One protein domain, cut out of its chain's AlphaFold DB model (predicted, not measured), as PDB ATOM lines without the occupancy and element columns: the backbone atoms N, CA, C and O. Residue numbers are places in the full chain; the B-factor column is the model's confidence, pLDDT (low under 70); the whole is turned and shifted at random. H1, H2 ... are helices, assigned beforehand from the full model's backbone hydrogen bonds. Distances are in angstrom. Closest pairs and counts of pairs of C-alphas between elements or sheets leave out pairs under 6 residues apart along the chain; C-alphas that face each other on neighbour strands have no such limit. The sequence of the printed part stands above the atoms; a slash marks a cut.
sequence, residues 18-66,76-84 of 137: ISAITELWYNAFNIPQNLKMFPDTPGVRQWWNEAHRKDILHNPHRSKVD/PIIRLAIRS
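Overview. This is residues 18 to 66 and 76 to 84 of the 137 residues of an uncharacterized protein of Neosartorya fischeri (strain ATCC 1020 / DSM 3700 / CBS 544.65 / FGSC A1164 / JCM 1740 / NRRL 181 / WB 181) (UniProt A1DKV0). A long helix, H3, runs along the length of this small domain; H1 packs on it at a steep tilt, and H4 stands across it, close by but apart from H1. The short helix H2 lies at one end, on the way from H1 to H3, and residues 57 to 62 stick out at the other end. The printed part has 58 residues with four named helices, in the order H1, H2, H3, H4, and no named strand; its class is all helix. It is compact, with a radius of gyration of the C-alphas of 11.7 A, and spans 33 by 22 by 19 A.

Along the chain. Find C-alpha 42 at (-30.245, -46.922, 31.511); from there H3, residues 42 to 58, runs 24.4 A to C-alpha 58 at (-52.246, -37.832, 37.057). Go back to C-alpha 18 at (-43.254, -43.423, 26.571), where H1, residues 18 to 28, begins its 15.1 A. H2 is residues 32 to 35, 5.1 A long. After the cut, H4, residues 76 to 84, runs 12.2 A.

Arrangement. Look first at Ile 18 and Asn 49, the closest C-alphas of H1 and H3, 6.0 A apart: these helices touch. They run opposite ways at a steep tilt of 56 degrees. H4 is close to H3 but not clearly touching it; their closest C-alphas, of Ala 51 and Leu 80, are 7.4 A apart. Their lines are about perpendicular, at 84 degrees. H2 is apart from H1, H3 and H4. In H1, H3 and H4 every O i to N i+4 pair is within hydrogen-bond range; H2 is too short for such a pair.

Size, cuts and confidence. The two C-alphas farthest apart, of Pro 32 and His 61, are 33.0 A apart. Residues 67 to 75 are not printed, and C-alphas 66 and 76 are 12.7 A apart across this cut. The link H1 to H2 is tight, and H2 to H3 is short. Mean pLDDT of the printed part is 76.5; residues 59 to 66 and 76 to 84 are under 70.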
ATOM      1  N   ILE A  18     -44.225 -44.071  25.684       89.88
ATOM      2  CA  ILE A  18     -43.254 -43.423  26.571       89.88
ATOM      3  C   ILE A  18     -41.808 -43.782  26.218       89.88
ATOM      4  O   ILE A  18     -40.978 -42.883  26.122       89.88
ATOM      5  N   SER A  19     -41.495 -45.060  25.981       91.38
ATOM      6  CA  SER A  19     -40.123 -45.470  25.639       91.38
ATOM      7  C   SER A  19     -39.648 -44.837  24.326       91.38
ATOM      8  O   SER A  19     -38.501 -44.405  24.242       91.38
ATOM      9  N   ALA A  20     -40.541 -44.714  23.337       89.44
ATOM     10  CA  ALA A  20     -40.251 -44.061  22.062       89.44
ATOM     11  C   ALA A  20     -40.134 -42.533  22.207       89.44
ATOM     12  O   ALA A  20     -39.333 -41.913  21.515       89.44
ATOM     13  N   ILE A  21     -40.869 -41.914  23.140       89.00
ATOM     14  CA  ILE A  21     -40.716 -40.491  23.491       89.00
ATOM     15  C   ILE A  21     -39.362 -40.238  24.171       89.00
ATOM     16  O   ILE A  21     -38.689 -39.262  23.844       89.00
ATOM     17  N   THR A  22     -38.931 -41.122  25.075       91.06
ATOM     18  CA  THR A  22     -37.597 -41.076  25.697       91.06
ATOM     19  C   THR A  22     -36.496 -41.231  24.650       91.06
ATOM     20  O   THR A  22     -35.540 -40.460  24.640       91.06
ATOM     21  N   GLU A  23     -36.637 -42.187  23.730       91.81
ATOM     22  CA  GLU A  23     -35.691 -42.390  22.631       91.81
ATOM     23  C   GLU A  23     -35.637 -41.183  21.683       91.81
ATOM     24  O   GLU A  23     -34.554 -40.672  21.407       91.81
ATOM     25  N   LEU A  24     -36.793 -40.662  21.262       89.88
ATOM     26  CA  LEU A  24     -36.898 -39.453  20.445       89.88
ATOM     27  C   LEU A  24     -36.259 -38.241  21.134       89.88
ATOM     28  O   LEU A  24     -35.624 -37.435  20.456       89.88
ATOM     29  N   TRP A  25     -36.390 -38.113  22.460       89.38
ATOM     30  CA  TRP A  25     -35.724 -37.048  23.206       89.38
ATOM     31  C   TRP A  25     -34.204 -37.169  23.102       89.38
ATOM     32  O   TRP A  25     -33.558 -36.218  22.670       89.38
ATOM     33  N   TYR A  26     -33.633 -38.336  23.414       90.19
ATOM     34  CA  TYR A  26     -32.186 -38.535  23.306       90.19
ATOM     35  C   TYR A  26     -31.683 -38.352  21.869       90.19
ATOM     36  O   TYR A  26     -30.683 -37.671  21.673       90.19
ATOM     37  N   ASN A  27     -32.411 -38.846  20.864       90.56
ATOM     38  CA  ASN A  27     -32.050 -38.689  19.452       90.56
ATOM     39  C   ASN A  27     -32.089 -37.216  18.991       90.56
ATOM     40  O   ASN A  27     -31.197 -36.777  18.267       90.56
ATOM     41  N   ALA A  28     -33.091 -36.436  19.413       87.69
ATOM     42  CA  ALA A  28     -33.254 -35.033  19.012       87.69
ATOM     43  C   ALA A  28     -32.385 -34.047  19.817       87.69
ATOM     44  O   ALA A  28     -32.050 -32.973  19.318       87.69
ATOM     45  N   PHE A  29     -32.026 -34.390  21.057       88.12
ATOM     46  CA  PHE A  29     -31.334 -33.504  21.998       88.12
ATOM     47  C   PHE A  29     -29.909 -33.966  22.349       88.12
ATOM     48  O   PHE A  29     -29.366 -33.517  23.362       88.12
ATOM     49  N   ASN A  30     -29.295 -34.789  21.485       88.62
ATOM     50  CA  ASN A  30     -27.957 -35.393  21.600       88.62
ATOM     51  C   ASN A  30     -26.775 -34.392  21.511       88.62
ATOM     52  O   ASN A  30     -25.824 -34.590  20.755       88.62
ATOM     53  N   ILE A  31     -26.835 -33.279  22.246       90.38
ATOM     54  CA  ILE A  31     -25.759 -32.280  22.327       90.38
ATOM     55  C   ILE A  31     -25.017 -32.393  23.670       90.38
ATOM     56  O   ILE A  31     -25.660 -32.635  24.699       90.38
ATOM     57  N   PRO A  32     -23.688 -32.163  23.723       92.00
ATOM     58  CA  PRO A  32     -22.893 -32.341  24.944       92.00
ATOM     59  C   PRO A  32     -23.401 -31.557  26.164       92.00
ATOM     60  O   PRO A  32     -23.242 -31.997  27.299       92.00
ATOM     61  N   GLN A  33     -24.026 -30.399  25.948       89.50
ATOM     62  CA  GLN A  33     -24.607 -29.558  26.995       89.50
ATOM     63  C   GLN A  33     -25.811 -30.232  27.672       89.50
ATOM     64  O   GLN A  33     -25.935 -30.166  28.891       89.50
ATOM     65  N   ASN A  34     -26.661 -30.921  26.905       84.62
ATOM     66  CA  ASN A  34     -27.818 -31.638  27.440       84.62
ATOM     67  C   ASN A  34     -27.392 -32.935  28.131       84.62
ATOM     68  O   ASN A  34     -27.851 -33.207  29.238       84.62
ATOM     69  N   LEU A  35     -26.459 -33.685  27.535       89.81
ATOM     70  CA  LEU A  35     -25.925 -34.923  28.118       89.81
ATOM     71  C   LEU A  35     -25.192 -34.695  29.451       89.81
ATOM     72  O   LEU A  35     -25.183 -35.579  30.299       89.81
ATOM     73  N   LYS A  36     -24.622 -33.504  29.684       89.06
ATOM     74  CA  LYS A  36     -24.064 -33.119  30.996       89.06
ATOM     75  C   LYS A  36     -25.118 -33.000  32.104       89.06
ATOM     76  O   LYS A  36     -24.765 -33.139  33.269       89.06
ATOM     77  N   MET A  37     -26.378 -32.723  31.761       87.81
ATOM     78  CA  MET A  37     -27.493 -32.620  32.716       87.81
ATOM     79  C   MET A  37     -28.308 -33.918  32.795       87.81
ATOM     80  O   MET A  37     -28.754 -34.305  33.869       87.81
ATOM     81  N   PHE A  38     -28.487 -34.590  31.656       86.69
ATOM     82  CA  PHE A  38     -29.270 -35.814  31.500       86.69
ATOM     83  C   PHE A  38     -28.455 -36.831  30.682       86.69
ATOM     84  O   PHE A  38     -28.699 -36.995  29.484       86.69
ATOM     85  N   PRO A  39     -27.443 -37.485  31.284       90.81
ATOM     86  CA  PRO A  39     -26.559 -38.393  30.559       90.81
ATOM     87  C   PRO A  39     -27.330 -39.597  30.021       90.81
ATOM     88  O   PRO A  39     -28.221 -40.127  30.691       90.81
ATOM     89  N   ASP A  40     -26.988 -40.034  28.807       93.62
ATOM     90  CA  ASP A  40     -27.631 -41.187  28.179       93.62
ATOM     91  C   ASP A  40     -27.187 -42.482  28.868       93.62
ATOM     92  O   ASP A  40     -26.101 -43.012  28.640       93.62
ATOM     93  N   THR A  41     -28.019 -42.936  29.802       93.25
ATOM     94  CA  THR A  41     -27.763 -44.093  30.657       93.25
ATOM     95  C   THR A  41     -29.074 -44.829  30.941       93.25
ATOM     96  O   THR A  41     -30.132 -44.190  31.012       93.25
ATOM     97  N   PRO A  42     -29.043 -46.156  31.181       94.69
ATOM     98  CA  PRO A  42     -30.245 -46.922  31.511       94.69
ATOM     99  C   PRO A  42     -31.018 -46.360  32.713       94.69
ATOM    100  O   PRO A  42     -32.244 -46.302  32.674       94.69
ATOM    101  N   GLY A  43     -30.312 -45.877  33.744       89.44
ATOM    102  CA  GLY A  43     -30.921 -45.288  34.941       89.44
ATOM    103  C   GLY A  43     -31.686 -43.991  34.662       89.44
ATOM    104  O   GLY A  43     -32.837 -43.861  35.079       89.44
ATOM    105  N   VAL A  44     -31.103 -43.053  33.902       88.75
ATOM    106  CA  VAL A  44     -31.796 -41.800  33.544       88.75
ATOM    107  C   VAL A  44     -32.952 -42.077  32.579       88.75
ATOM    108  O   VAL A  44     -34.033 -41.528  32.775       88.75
ATOM    109  N   ARG A  45     -32.800 -43.002  31.616       92.75
ATOM    110  CA  ARG A  45     -33.912 -43.453  30.752       92.75
ATOM    111  C   ARG A  45     -35.054 -44.091  31.552       92.75
ATOM    112  O   ARG A  45     -36.219 -43.808  31.281       92.75
ATOM    113  N   GLN A  46     -34.754 -44.914  32.560       89.56
ATOM    114  CA  GLN A  46     -35.769 -45.509  33.437       89.56
ATOM    115  C   GLN A  46     -36.491 -44.445  34.277       89.56
ATOM    116  O   GLN A  46     -37.722 -44.463  34.346       89.56
ATOM    117  N   TRP A  47     -35.751 -43.496  34.862       86.62
ATOM    118  CA  TRP A  47     -36.324 -42.349  35.575       86.62
ATOM    119  C   TRP A  47     -37.244 -41.522  34.667       86.62
ATOM    120  O   TRP A  47     -38.370 -41.209  35.053       86.62
ATOM    121  N   TRP A  48     -36.816 -41.250  33.431       87.25
ATOM    122  CA  TRP A  48     -37.586 -40.515  32.424       87.25
ATOM    123  C   TRP A  48     -38.887 -41.224  32.034       87.25
ATOM    124  O   TRP A  48     -39.939 -40.587  31.933       87.25
ATOM    125  N   ASN A  49     -38.840 -42.548  31.861       87.69
ATOM    126  CA  ASN A  49     -40.023 -43.355  31.569       87.69
ATOM    127  C   ASN A  49     -41.042 -43.287  32.720       87.69
ATOM    128  O   ASN A  49     -42.238 -43.099  32.498       87.69
ATOM    129  N   GLU A  50     -40.573 -43.415  33.959       86.38
ATOM    130  CA  GLU A  50     -41.427 -43.405  35.148       86.38
ATOM    131  C   GLU A  50     -41.999 -42.010  35.458       86.38
ATOM    132  O   GLU A  50     -43.163 -41.876  35.844       86.38
ATOM    133  N   ALA A  51     -41.220 -40.960  35.197       83.94
ATOM    134  CA  ALA A  51     -41.663 -39.571  35.199       83.94
ATOM    135  C   ALA A  51     -42.860 -39.348  34.251       83.94
ATOM    136  O   ALA A  51     -43.910 -38.861  34.676       83.94
ATOM    137  N   HIS A  52     -42.750 -39.780  32.990       83.50
ATOM    138  CA  HIS A  52     -43.826 -39.619  32.006       83.50
ATOM    139  C   HIS A  52     -45.055 -40.489  32.310       83.50
ATOM    140  O   HIS A  52     -46.178 -40.046  32.074       83.50
ATOM    141  N   ARG A  53     -44.886 -41.686  32.899       86.00
ATOM    142  CA  ARG A  53     -46.021 -42.504  33.378       86.00
ATOM    143  C   ARG A  53     -46.844 -41.753  34.417       86.00
ATOM    144  O   ARG A  53     -48.071 -41.722  34.316       86.00
ATOM    145  N   LYS A  54     -46.175 -41.123  35.385       81.62
ATOM    146  CA  LYS A  54     -46.825 -40.345  36.445       81.62
ATOM    147  C   LYS A  54     -47.545 -39.116  35.896       81.62
ATOM    148  O   LYS A  54     -48.684 -38.888  36.297       81.62
ATOM    149  N   ASP A  55     -46.957 -38.377  34.958       79.38
ATOM    150  CA  ASP A  55     -47.628 -37.216  34.356       79.38
ATOM    151  C   ASP A  55     -48.829 -37.608  33.472       79.38
ATOM    152  O   ASP A  55     -49.863 -36.944  33.528       79.38
ATOM    153  N   ILE A  56     -48.753 -38.713  32.720       80.81
ATOM    154  CA  ILE A  56     -49.885 -39.216  31.917       80.81
ATOM    155  C   ILE A  56     -51.036 -39.700  32.813       80.81
ATOM    156  O   ILE A  56     -52.193 -39.396  32.526       80.81
ATOM    157  N   LEU A  57     -50.733 -40.410  33.907       79.31
ATOM    158  CA  LEU A  57     -51.745 -40.942  34.829       79.31
ATOM    159  C   LEU A  57     -52.454 -39.843  35.638       79.31
ATOM    160  O   LEU A  57     -53.669 -39.892  35.801       79.31
ATOM    161  N   HIS A  58     -51.713 -38.846  36.134       75.12
ATOM    162  CA  HIS A  58     -52.246 -37.832  37.057       75.12
ATOM    163  C   HIS A  58     -52.578 -36.484  36.392       75.12
ATOM    164  O   HIS A  58     -53.081 -35.581  37.060       75.12
ATOM    165  N   ASN A  59     -52.288 -36.303  35.098       67.56
ATOM    166  CA  ASN A  59     -52.518 -35.042  34.381       67.56
ATOM    167  C   ASN A  59     -53.109 -35.256  32.964       67.56
ATOM    168  O   ASN A  59     -52.567 -34.746  31.978       67.56
ATOM    169  N   PRO A  60     -54.263 -35.944  32.824       60.62
ATOM    170  CA  PRO A  60     -54.840 -36.341  31.527       60.62
ATOM    171  C   PRO A  60     -55.239 -35.177  30.600       60.62
ATOM    172  O   PRO A  60     -55.541 -35.394  29.429       60.62
ATOM    173  N   HIS A  61     -55.226 -33.932  31.085       58.31
ATOM    174  CA  HIS A  61     -55.432 -32.735  30.261       58.31
ATOM    175  C   HIS A  61     -54.132 -32.158  29.665       58.31
ATOM    176  O   HIS A  61     -54.208 -31.351  28.738       58.31
ATOM    177  N   ARG A  62     -52.950 -32.560  30.164       56.41
ATOM    178  CA  ARG A  62     -51.623 -32.082  29.712       56.41
ATOM    179  C   ARG A  62     -50.946 -32.985  28.682       56.41
ATOM    180  O   ARG A  62     -49.985 -32.557  28.059       56.41
ATOM    181  N   SER A  63     -51.467 -34.184  28.435       53.38
ATOM    182  CA  SER A  63     -50.995 -35.139  27.416       53.38
ATOM    183  C   SER A  63     -51.295 -34.718  25.959       53.38
ATOM    184  O   SER A  63     -51.291 -35.547  25.048       53.38
ATOM    185  N   LYS A  64     -51.537 -33.420  25.723       47.59
ATOM    186  CA  LYS A  64     -51.704 -32.795  24.405       47.59
ATOM    187  C   LYS A  64     -50.401 -32.093  24.015       47.59
ATOM    188  O   LYS A  64     -49.996 -31.138  24.673       47.59
ATOM    189  N   VAL A  65     -49.766 -32.536  22.931       50.81
ATOM    190  CA  VAL A  65     -48.529 -31.924  22.421       50.81
ATOM    191  C   VAL A  65     -48.857 -30.630  21.668       50.81
ATOM    192  O   VAL A  65     -49.149 -30.646  20.473       50.81
ATOM    193  N   ASP A  66     -48.830 -29.499  22.376       38.06
ATOM    194  CA  ASP A  66     -48.992 -28.172  21.776       38.06
ATOM    195  C   ASP A  66     -47.700 -27.710  21.076       38.06
ATOM    196  O   ASP A  66     -46.590 -27.777  21.616       38.06
ATOM    197  N   PRO A  76     -41.113 -29.303  30.906       49.56
ATOM    198  CA  PRO A  76     -41.807 -29.856  32.080       49.56
ATOM    199  C   PRO A  76     -40.891 -30.757  32.922       49.56
ATOM    200  O   PRO A  76     -40.994 -30.766  34.147       49.56
ATOM    201  N   ILE A  77     -39.926 -31.420  32.273       46.53
ATOM    202  CA  ILE A  77     -38.887 -32.260  32.881       46.53
ATOM    203  C   ILE A  77     -38.156 -31.552  34.029       46.53
ATOM    204  O   ILE A  77     -37.965 -32.151  35.082       46.53
ATOM    205  N   ILE A  78     -37.792 -30.271  33.879       44.84
ATOM    206  CA  ILE A  78     -37.059 -29.542  34.932       44.84
ATOM    207  C   ILE A  78     -37.958 -29.290  36.153       44.84
ATOM    208  O   ILE A  78     -37.505 -29.434  37.286       44.84
ATOM    209  N   ARG A  79     -39.253 -29.000  35.952       40.66
ATOM    210  CA  ARG A  79     -40.211 -28.908  37.070       40.66
ATOM    211  C   ARG A  79     -40.395 -30.250  37.775       40.66
ATOM    212  O   ARG A  79     -40.551 -30.264  38.994       40.66
ATOM    213  N   LEU A  80     -40.377 -31.359  37.037       43.50
ATOM    214  CA  LEU A  80     -40.545 -32.691  37.611       43.50
ATOM    215  C   LEU A  80     -39.284 -33.171  38.347       43.50
ATOM    216  O   LEU A  80     -39.412 -33.741  39.424       43.50
ATOM    217  N   ALA A  81     -38.085 -32.843  37.853       44.44
ATOM    218  CA  ALA A  81     -36.830 -33.030  38.581       44.44
ATOM    219  C   ALA A  81     -36.846 -32.279  39.924       44.44
ATOM    220  O   ALA A  81     -36.713 -32.901  40.973       44.44
ATOM    221  N   ILE A  82     -37.132 -30.969  39.906       44.34
ATOM    222  CA  ILE A  82     -37.210 -30.136  41.120       44.34
ATOM    223  C   ILE A  82     -38.268 -30.666  42.105       44.34
ATOM    224  O   ILE A  82     -38.029 -30.680  43.311       44.34
ATOM    225  N   ARG A  83     -39.419 -31.147  41.615       42.12
ATOM    226  CA  ARG A  83     -40.472 -31.735  42.463       42.12
ATOM    227  C   ARG A  83     -40.116 -33.131  42.995       42.12
ATOM    228  O   ARG A  83     -40.609 -33.505  44.054       42.12
ATOM    229  N   SER A  84     -39.281 -33.894  42.288       41.94
ATOM    230  CA  SER A  84     -38.869 -35.251  42.678       41.94
ATOM    231  C   SER A  84     -37.684 -35.285  43.646       41.94
ATOM    232  O   SER A  84     -37.465 -36.320  44.270       41.94
TER     233      SER A  84